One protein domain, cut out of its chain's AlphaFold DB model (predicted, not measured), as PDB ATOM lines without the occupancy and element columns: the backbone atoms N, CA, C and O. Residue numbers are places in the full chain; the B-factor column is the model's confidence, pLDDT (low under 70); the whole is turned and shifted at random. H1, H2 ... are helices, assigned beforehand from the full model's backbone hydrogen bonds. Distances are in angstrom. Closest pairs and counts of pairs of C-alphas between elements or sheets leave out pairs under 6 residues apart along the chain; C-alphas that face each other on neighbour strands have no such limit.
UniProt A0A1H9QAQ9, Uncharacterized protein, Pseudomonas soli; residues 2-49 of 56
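What this domain is: This is residues 2 to 49 of the 56 residues of an uncharacterized protein of Pseudomonas soli (UniProt A0A1H9QAQ9). One long straight helix, H2, and a short helix, H1, make an open L, with a bare link at the corner and no packing between the two arms. H2 makes the longest axis. The printed part has 48 residues with two named helices, H1 then H2, and no named strand; the class is all helix. It is extended, with a radius of gyration of the C-alphas of 18.5 A, and flat, spanning 55 by 28 by 6 A.

Where its parts are: H2, residues 18 to 48, is 44.8 A long, from C-alpha 18 at (51.271, -34.817, -37.795) to C-alpha 48 at (57.651, -20.562, 4.239). H1, residues 2 to 13, is 16.3 A long and begins with C-alpha 2 at (27.312, -18.756, -40.464).

How they stand to each other: H2 runs mainly along z, and H1 mainly along x. H1 and H2 are apart, with no C-alpha of the one within 8 A of the other. A tight link of 4 residues joins them. In H1 and H2 every O i to N i+4 pair is within hydrogen-bond range.

The domain as a whole: The C-alphas of Leu 4 and Arg 49, the two farthest apart, are 54.8 A apart. The printed part has no cut. The mean pLDDT of the printed part is 88.5; residues 48 to 49 are under 70.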
ATOM      1  N   CYS A   2      25.993 -19.083 -41.040       86.38
ATOM      2  CA  CYS A   2      27.312 -18.756 -40.464       86.38
ATOM      3  C   CYS A   2      27.998 -19.928 -39.742       86.38
ATOM      4  O   CYS A   2      29.173 -20.170 -39.979       86.38
ATOM      5  N   ALA A   3      27.269 -20.706 -38.931       85.56
ATOM      6  CA  ALA A   3      27.842 -21.860 -38.228       85.56
ATOM      7  C   ALA A   3      28.444 -22.911 -39.185       85.56
ATOM      8  O   ALA A   3      29.523 -23.433 -38.925       85.56
ATOM      9  N   LEU A   4      27.789 -23.168 -40.325       90.19
ATOM     10  CA  LEU A   4      28.290 -24.085 -41.354       90.19
ATOM     11  C   LEU A   4      29.552 -23.540 -42.038       90.19
ATOM     12  O   LEU A   4      30.512 -24.279 -42.240       90.19
ATOM     13  N   ALA A   5      29.568 -22.244 -42.362       89.75
ATOM     14  CA  ALA A   5      30.729 -21.594 -42.963       89.75
ATOM     15  C   ALA A   5      31.939 -21.589 -42.013       89.75
ATOM     16  O   ALA A   5      33.052 -21.876 -42.448       89.75
ATOM     17  N   VAL A   6      31.715 -21.330 -40.720       88.12
ATOM     18  CA  VAL A   6      32.750 -21.408 -39.679       88.12
ATOM     19  C   VAL A   6      33.272 -22.836 -39.559       88.12
ATOM     20  O   VAL A   6      34.476 -23.034 -39.646       88.12
ATOM     21  N   ALA A   7      32.394 -23.840 -39.473       85.50
ATOM     22  CA  ALA A   7      32.813 -25.240 -39.401       85.50
ATOM     23  C   ALA A   7      33.669 -25.662 -40.611       85.50
ATOM     24  O   ALA A   7      34.710 -26.297 -40.446       85.50
ATOM     25  N   HIS A   8      33.273 -25.264 -41.824       87.12
ATOM     26  CA  HIS A   8      34.017 -25.578 -43.045       87.12
ATOM     27  C   HIS A   8      35.380 -24.865 -43.102       87.12
ATOM     28  O   HIS A   8      36.394 -25.474 -43.441       87.12
ATOM     29  N   GLN A   9      35.427 -23.584 -42.725       85.06
ATOM     30  CA  GLN A   9      36.666 -22.808 -42.603       85.06
ATOM     31  C   GLN A   9      37.622 -23.419 -41.573       85.06
ATOM     32  O   GLN A   9      38.805 -23.593 -41.868       85.06
ATOM     33  N   SER A  10      37.113 -23.793 -40.397       81.44
ATOM     34  CA  SER A  10      37.893 -24.420 -39.329       81.44
ATOM     35  C   SER A  10      38.472 -25.763 -39.763       81.44
ATOM     36  O   SER A  10      39.651 -26.012 -39.537       81.44
ATOM     37  N   PHE A  11      37.687 -26.600 -40.450       82.38
ATOM     38  CA  PHE A  11      38.172 -27.880 -40.970       82.38
ATOM     39  C   PHE A  11      39.301 -27.698 -41.994       82.38
ATOM     40  O   PHE A  11      40.301 -28.414 -41.969       82.38
ATOM     41  N   ASN A  12      39.189 -26.694 -42.867       81.75
ATOM     42  CA  ASN A  12      40.251 -26.381 -43.820       81.75
ATOM     43  C   ASN A  12      41.520 -25.837 -43.144       81.75
ATOM     44  O   ASN A  12      42.616 -26.105 -43.640       81.75
ATOM     45  N   HIS A  13      41.380 -25.147 -42.010       81.50
ATOM     46  CA  HIS A  13      42.486 -24.608 -41.211       81.50
ATOM     47  C   HIS A  13      43.071 -25.590 -40.192       81.50
ATOM     48  O   HIS A  13      44.069 -25.259 -39.550       81.50
ATOM     49  N   LEU A  14      42.503 -26.792 -40.040       81.19
ATOM     50  CA  LEU A  14      43.092 -27.789 -39.153       81.19
ATOM     51  C   LEU A  14      44.524 -28.118 -39.615       81.19
ATOM     52  O   LEU A  14      44.754 -28.296 -40.821       81.19
ATOM     53  N   PRO A  15      45.489 -28.230 -38.685       79.94
ATOM     54  CA  PRO A  15      46.844 -28.624 -39.027       79.94
ATOM     55  C   PRO A  15      46.823 -30.028 -39.636       79.94
ATOM     56  O   PRO A  15      46.467 -30.999 -38.976       79.94
ATOM     57  N   LYS A  16      47.192 -30.141 -40.914       82.62
ATOM     58  CA  LYS A  16      47.186 -31.425 -41.640       82.62
ATOM     59  C   LYS A  16      48.465 -32.236 -41.434       82.62
ATOM     60  O   LYS A  16      48.507 -33.414 -41.765       82.62
ATOM     61  N   SER A  17      49.514 -31.602 -40.910       87.94
ATOM     62  CA  SER A  17      50.796 -32.247 -40.639       87.94
ATOM     63  C   SER A  17      50.804 -32.862 -39.235       87.94
ATOM     64  O   SER A  17      50.612 -32.122 -38.263       87.94
ATOM     65  N   PRO A  18      51.099 -34.172 -39.096       84.19
ATOM     66  CA  PRO A  18      51.271 -34.817 -37.795       84.19
ATOM     67  C   PRO A  18      52.304 -34.109 -36.911       84.19
ATOM     68  O   PRO A  18      52.102 -33.983 -35.707       84.19
ATOM     69  N   ALA A  19      53.377 -33.574 -37.505       90.62
ATOM     70  CA  ALA A  19      54.402 -32.840 -36.768       90.62
ATOM     71  C   ALA A  19      53.863 -31.529 -36.169       90.62
ATOM     72  O   ALA A  19      54.180 -31.195 -35.031       90.62
ATOM     73  N   THR A  20      53.015 -30.802 -36.905       89.88
ATOM     74  CA  THR A  20      52.395 -29.563 -36.408       89.88
ATOM     75  C   THR A  20      51.406 -29.849 -35.282       89.88
ATOM     76  O   THR A  20      51.391 -29.114 -34.301       89.88
ATOM     77  N   LEU A  21      50.618 -30.924 -35.389       90.00
ATOM     78  CA  LEU A  21      49.714 -31.344 -34.314       90.00
ATOM     79  C   LEU A  21      50.490 -31.677 -33.036       90.00
ATOM     80  O   LEU A  21      50.177 -31.134 -31.983       90.00
ATOM     81  N   VAL A  22      51.545 -32.494 -33.140       91.81
ATOM     82  CA  VAL A  22      52.399 -32.836 -31.991       91.81
ATOM     83  C   VAL A  22      53.041 -31.591 -31.387       91.81
ATOM     84  O   VAL A  22      53.048 -31.453 -30.168       91.81
ATOM     85  N   MET A  23      53.539 -30.663 -32.211       94.25
ATOM     86  CA  MET A  23      54.124 -29.412 -31.723       94.25
ATOM     87  C   MET A  23      53.103 -28.571 -30.948       94.25
ATOM     88  O   MET A  23      53.412 -28.104 -29.859       94.25
ATOM     89  N   LEU A  24      51.890 -28.392 -31.479       92.44
ATOM     90  CA  LEU A  24      50.839 -27.621 -30.805       92.44
ATOM     91  C   LEU A  24      50.440 -28.256 -29.469       92.44
ATOM     92  O   LEU A  24      50.323 -27.544 -28.473       92.44
ATOM     93  N   THR A  25      50.299 -29.582 -29.429       92.75
ATOM     94  CA  THR A  25      50.044 -30.308 -28.180       92.75
ATOM     95  C   THR A  25      51.193 -30.120 -27.196       92.75
ATOM     96  O   THR A  25      50.961 -29.735 -26.059       92.75
ATOM     97  N   MET A  26      52.442 -30.311 -27.628       94.88
ATOM     98  CA  MET A  26      53.615 -30.124 -26.770       94.88
ATOM     99  C   MET A  26      53.697 -28.705 -26.208       94.88
ATOM    100  O   MET A  26      53.974 -28.543 -25.026       94.88
ATOM    101  N   MET A  27      53.427 -27.679 -27.019       95.38
ATOM    102  CA  MET A  27      53.399 -26.289 -26.552       95.38
ATOM    103  C   MET A  27      52.355 -26.084 -25.448       95.38
ATOM    104  O   MET A  27      52.660 -25.455 -24.439       95.38
ATOM    105  N   HIS A  28      51.156 -26.650 -25.603       94.81
ATOM    106  CA  HIS A  28      50.103 -26.581 -24.588       94.81
ATOM    107  C   HIS A  28      50.489 -27.306 -23.288       94.81
ATOM    108  O   HIS A  28      50.316 -26.770 -22.191       94.81
ATOM    109  N   GLU A  29      51.040 -28.515 -23.397       94.56
ATOM    110  CA  GLU A  29      51.484 -29.290 -22.235       94.56
ATOM    111  C   GLU A  29      52.641 -28.591 -21.499       94.56
ATOM    112  O   GLU A  29      52.671 -28.536 -20.268       94.56
ATOM    113  N   LEU A  30      53.579 -27.989 -22.235       97.06
ATOM    114  CA  LEU A  30      54.681 -27.219 -21.656       97.06
ATOM    115  C   LEU A  30      54.195 -25.963 -20.923       97.06
ATOM    116  O   LEU A  30      54.681 -25.662 -19.834       97.06
ATOM    117  N   ASP A  31      53.218 -25.247 -21.474       96.44
ATOM    118  CA  ASP A  31      52.640 -24.072 -20.813       96.44
ATOM    119  C   ASP A  31      51.871 -24.454 -19.535       96.44
ATOM    120  O   ASP A  31      52.029 -23.837 -18.474       96.44
ATOM    121  N   THR A  32      51.117 -25.553 -19.595       96.44
ATOM    122  CA  THR A  32      50.383 -26.094 -18.443       96.44
ATOM    123  C   THR A  32      51.340 -26.512 -17.328       96.44
ATOM    124  O   THR A  32      51.167 -26.129 -16.169       96.44
ATOM    125  N   THR A  33      52.387 -27.269 -17.663       96.38
ATOM    126  CA  THR A  33      53.394 -27.719 -16.689       96.38
ATOM    127  C   THR A  33      54.162 -26.552 -16.076       96.38
ATOM    128  O   THR A  33      54.382 -26.548 -14.862       96.38
ATOM    129  N   ARG A  34      54.499 -25.524 -16.863       96.88
ATOM    130  CA  ARG A  34      55.075 -24.274 -16.350       96.88
ATOM    131  C   ARG A  34      54.151 -23.601 -15.338       96.88
ATOM    132  O   ARG A  34      54.595 -23.273 -14.241       96.88
ATOM    133  N   THR A  35      52.877 -23.432 -15.678       96.50
ATOM    134  CA  THR A  35      51.890 -22.798 -14.791       96.50
ATOM    135  C   THR A  35      51.733 -23.567 -13.477       96.50
ATOM    136  O   THR A  35      51.694 -22.971 -12.397       96.50
ATOM    137  N   LEU A  36      51.696 -24.901 -13.538       96.81
ATOM    138  CA  LEU A  36      51.644 -25.750 -12.345       96.81
ATOM    139  C   LEU A  36      52.896 -25.594 -11.474       96.81
ATOM    140  O   LEU A  36      52.779 -25.507 -10.252       96.81
ATOM    141  N   LEU A  37      54.077 -25.517 -12.088       96.75
ATOM    142  CA  LEU A  37      55.331 -25.288 -11.377       96.75
ATOM    143  C   LEU A  37      55.349 -23.916 -10.692       96.75
ATOM    144  O   LEU A  37      55.670 -23.830  -9.509       96.75
ATOM    145  N   GLU A  38      54.974 -22.852 -11.402       96.56
ATOM    146  CA  GLU A  38      54.898 -21.497 -10.845       96.56
ATOM    147  C   GLU A  38      53.905 -21.429  -9.670       96.56
ATOM    148  O   GLU A  38      54.214 -20.851  -8.626       96.56
ATOM    149  N   SER A  39      52.754 -22.100  -9.784       94.56
ATOM    150  CA  SER A  39      51.775 -22.223  -8.698       94.56
ATOM    151  C   SER A  39      52.325 -22.991  -7.490       94.56
ATOM    152  O   SER A  39      52.155 -22.559  -6.348       94.56
ATOM    153  N   ALA A  40      53.014 -24.111  -7.712       94.44
ATOM    154  CA  ALA A  40      53.631 -24.882  -6.635       94.44
ATOM    155  C   ALA A  40      54.710 -24.067  -5.904       94.44
ATOM    156  O   ALA A  40      54.753 -24.055  -4.673       94.44
ATOM    157  N   LEU A  41      55.538 -23.322  -6.641       94.38
ATOM    158  CA  LEU A  41      56.536 -22.421  -6.064       94.38
ATOM    159  C   LEU A  41      55.886 -21.303  -5.241       94.38
ATOM    160  O   LEU A  41      56.322 -21.031  -4.123       94.38
ATOM    161  N   ALA A  42      54.809 -20.692  -5.745       92.44
ATOM    162  CA  ALA A  42      54.061 -19.682  -5.002       92.44
ATOM    163  C   ALA A  42      53.488 -20.241  -3.687       92.44
ATOM    164  O   ALA A  42      53.580 -19.586  -2.647       92.44
ATOM    165  N   GLN A  43      52.956 -21.467  -3.708       89.56
ATOM    166  CA  GLN A  43      52.454 -22.151  -2.512       89.56
ATOM    167  C   GLN A  43      53.567 -22.435  -1.497       89.56
ATOM    168  O   GLN A  43      53.379 -22.203  -0.302       89.56
ATOM    169  N   LEU A  44      54.744 -22.873  -1.954       88.56
ATOM    170  CA  LEU A  44      55.900 -23.084  -1.080       88.56
ATOM    171  C   LEU A  44      56.376 -21.774  -0.446       88.56
ATOM    172  O   LEU A  44      56.569 -21.721   0.765       88.56
ATOM    173  N   HIS A  45      56.492 -20.696  -1.226       82.56
ATOM    174  CA  HIS A  45      56.882 -19.383  -0.703       82.56
ATOM    175  C   HIS A  45      55.882 -18.833   0.324       82.56
ATOM    176  O   HIS A  45      56.286 -18.205   1.302       82.56
ATOM    177  N   MET A  46      54.583 -19.075   0.123       75.44
ATOM    178  CA  MET A  46      53.541 -18.725   1.093       75.44
ATOM    179  C   MET A  46      53.649 -19.570   2.367       75.44
ATOM    180  O   MET A  46      53.557 -19.022   3.460       75.44
ATOM    181  N   SER A  47      53.904 -20.874   2.234       72.00
ATOM    182  CA  SER A  47      54.095 -21.797   3.361       72.00
ATOM    183  C   SER A  47      55.342 -21.464   4.194       72.00
ATOM    184  O   SER A  47      55.333 -21.572   5.416       72.00
ATOM    185  N   THR A  48      56.418 -20.992   3.556       67.50
ATOM    186  CA  THR A  48      57.651 -20.562   4.239       67.50
ATOM    187  C   THR A  48      57.526 -19.190   4.915       67.50
ATOM    188  O   THR A  48      58.377 -18.838   5.732       67.50
ATOM    189  N   ARG A  49      56.487 -18.393   4.626       63.94
ATOM    190  CA  ARG A  49      56.291 -17.094   5.284       63.94
ATOM    191  C   ARG A  49      55.791 -17.318   6.722       63.94
ATOM    192  O   ARG A  49      54.665 -17.785   6.889       63.94
TER     193      ARG A  49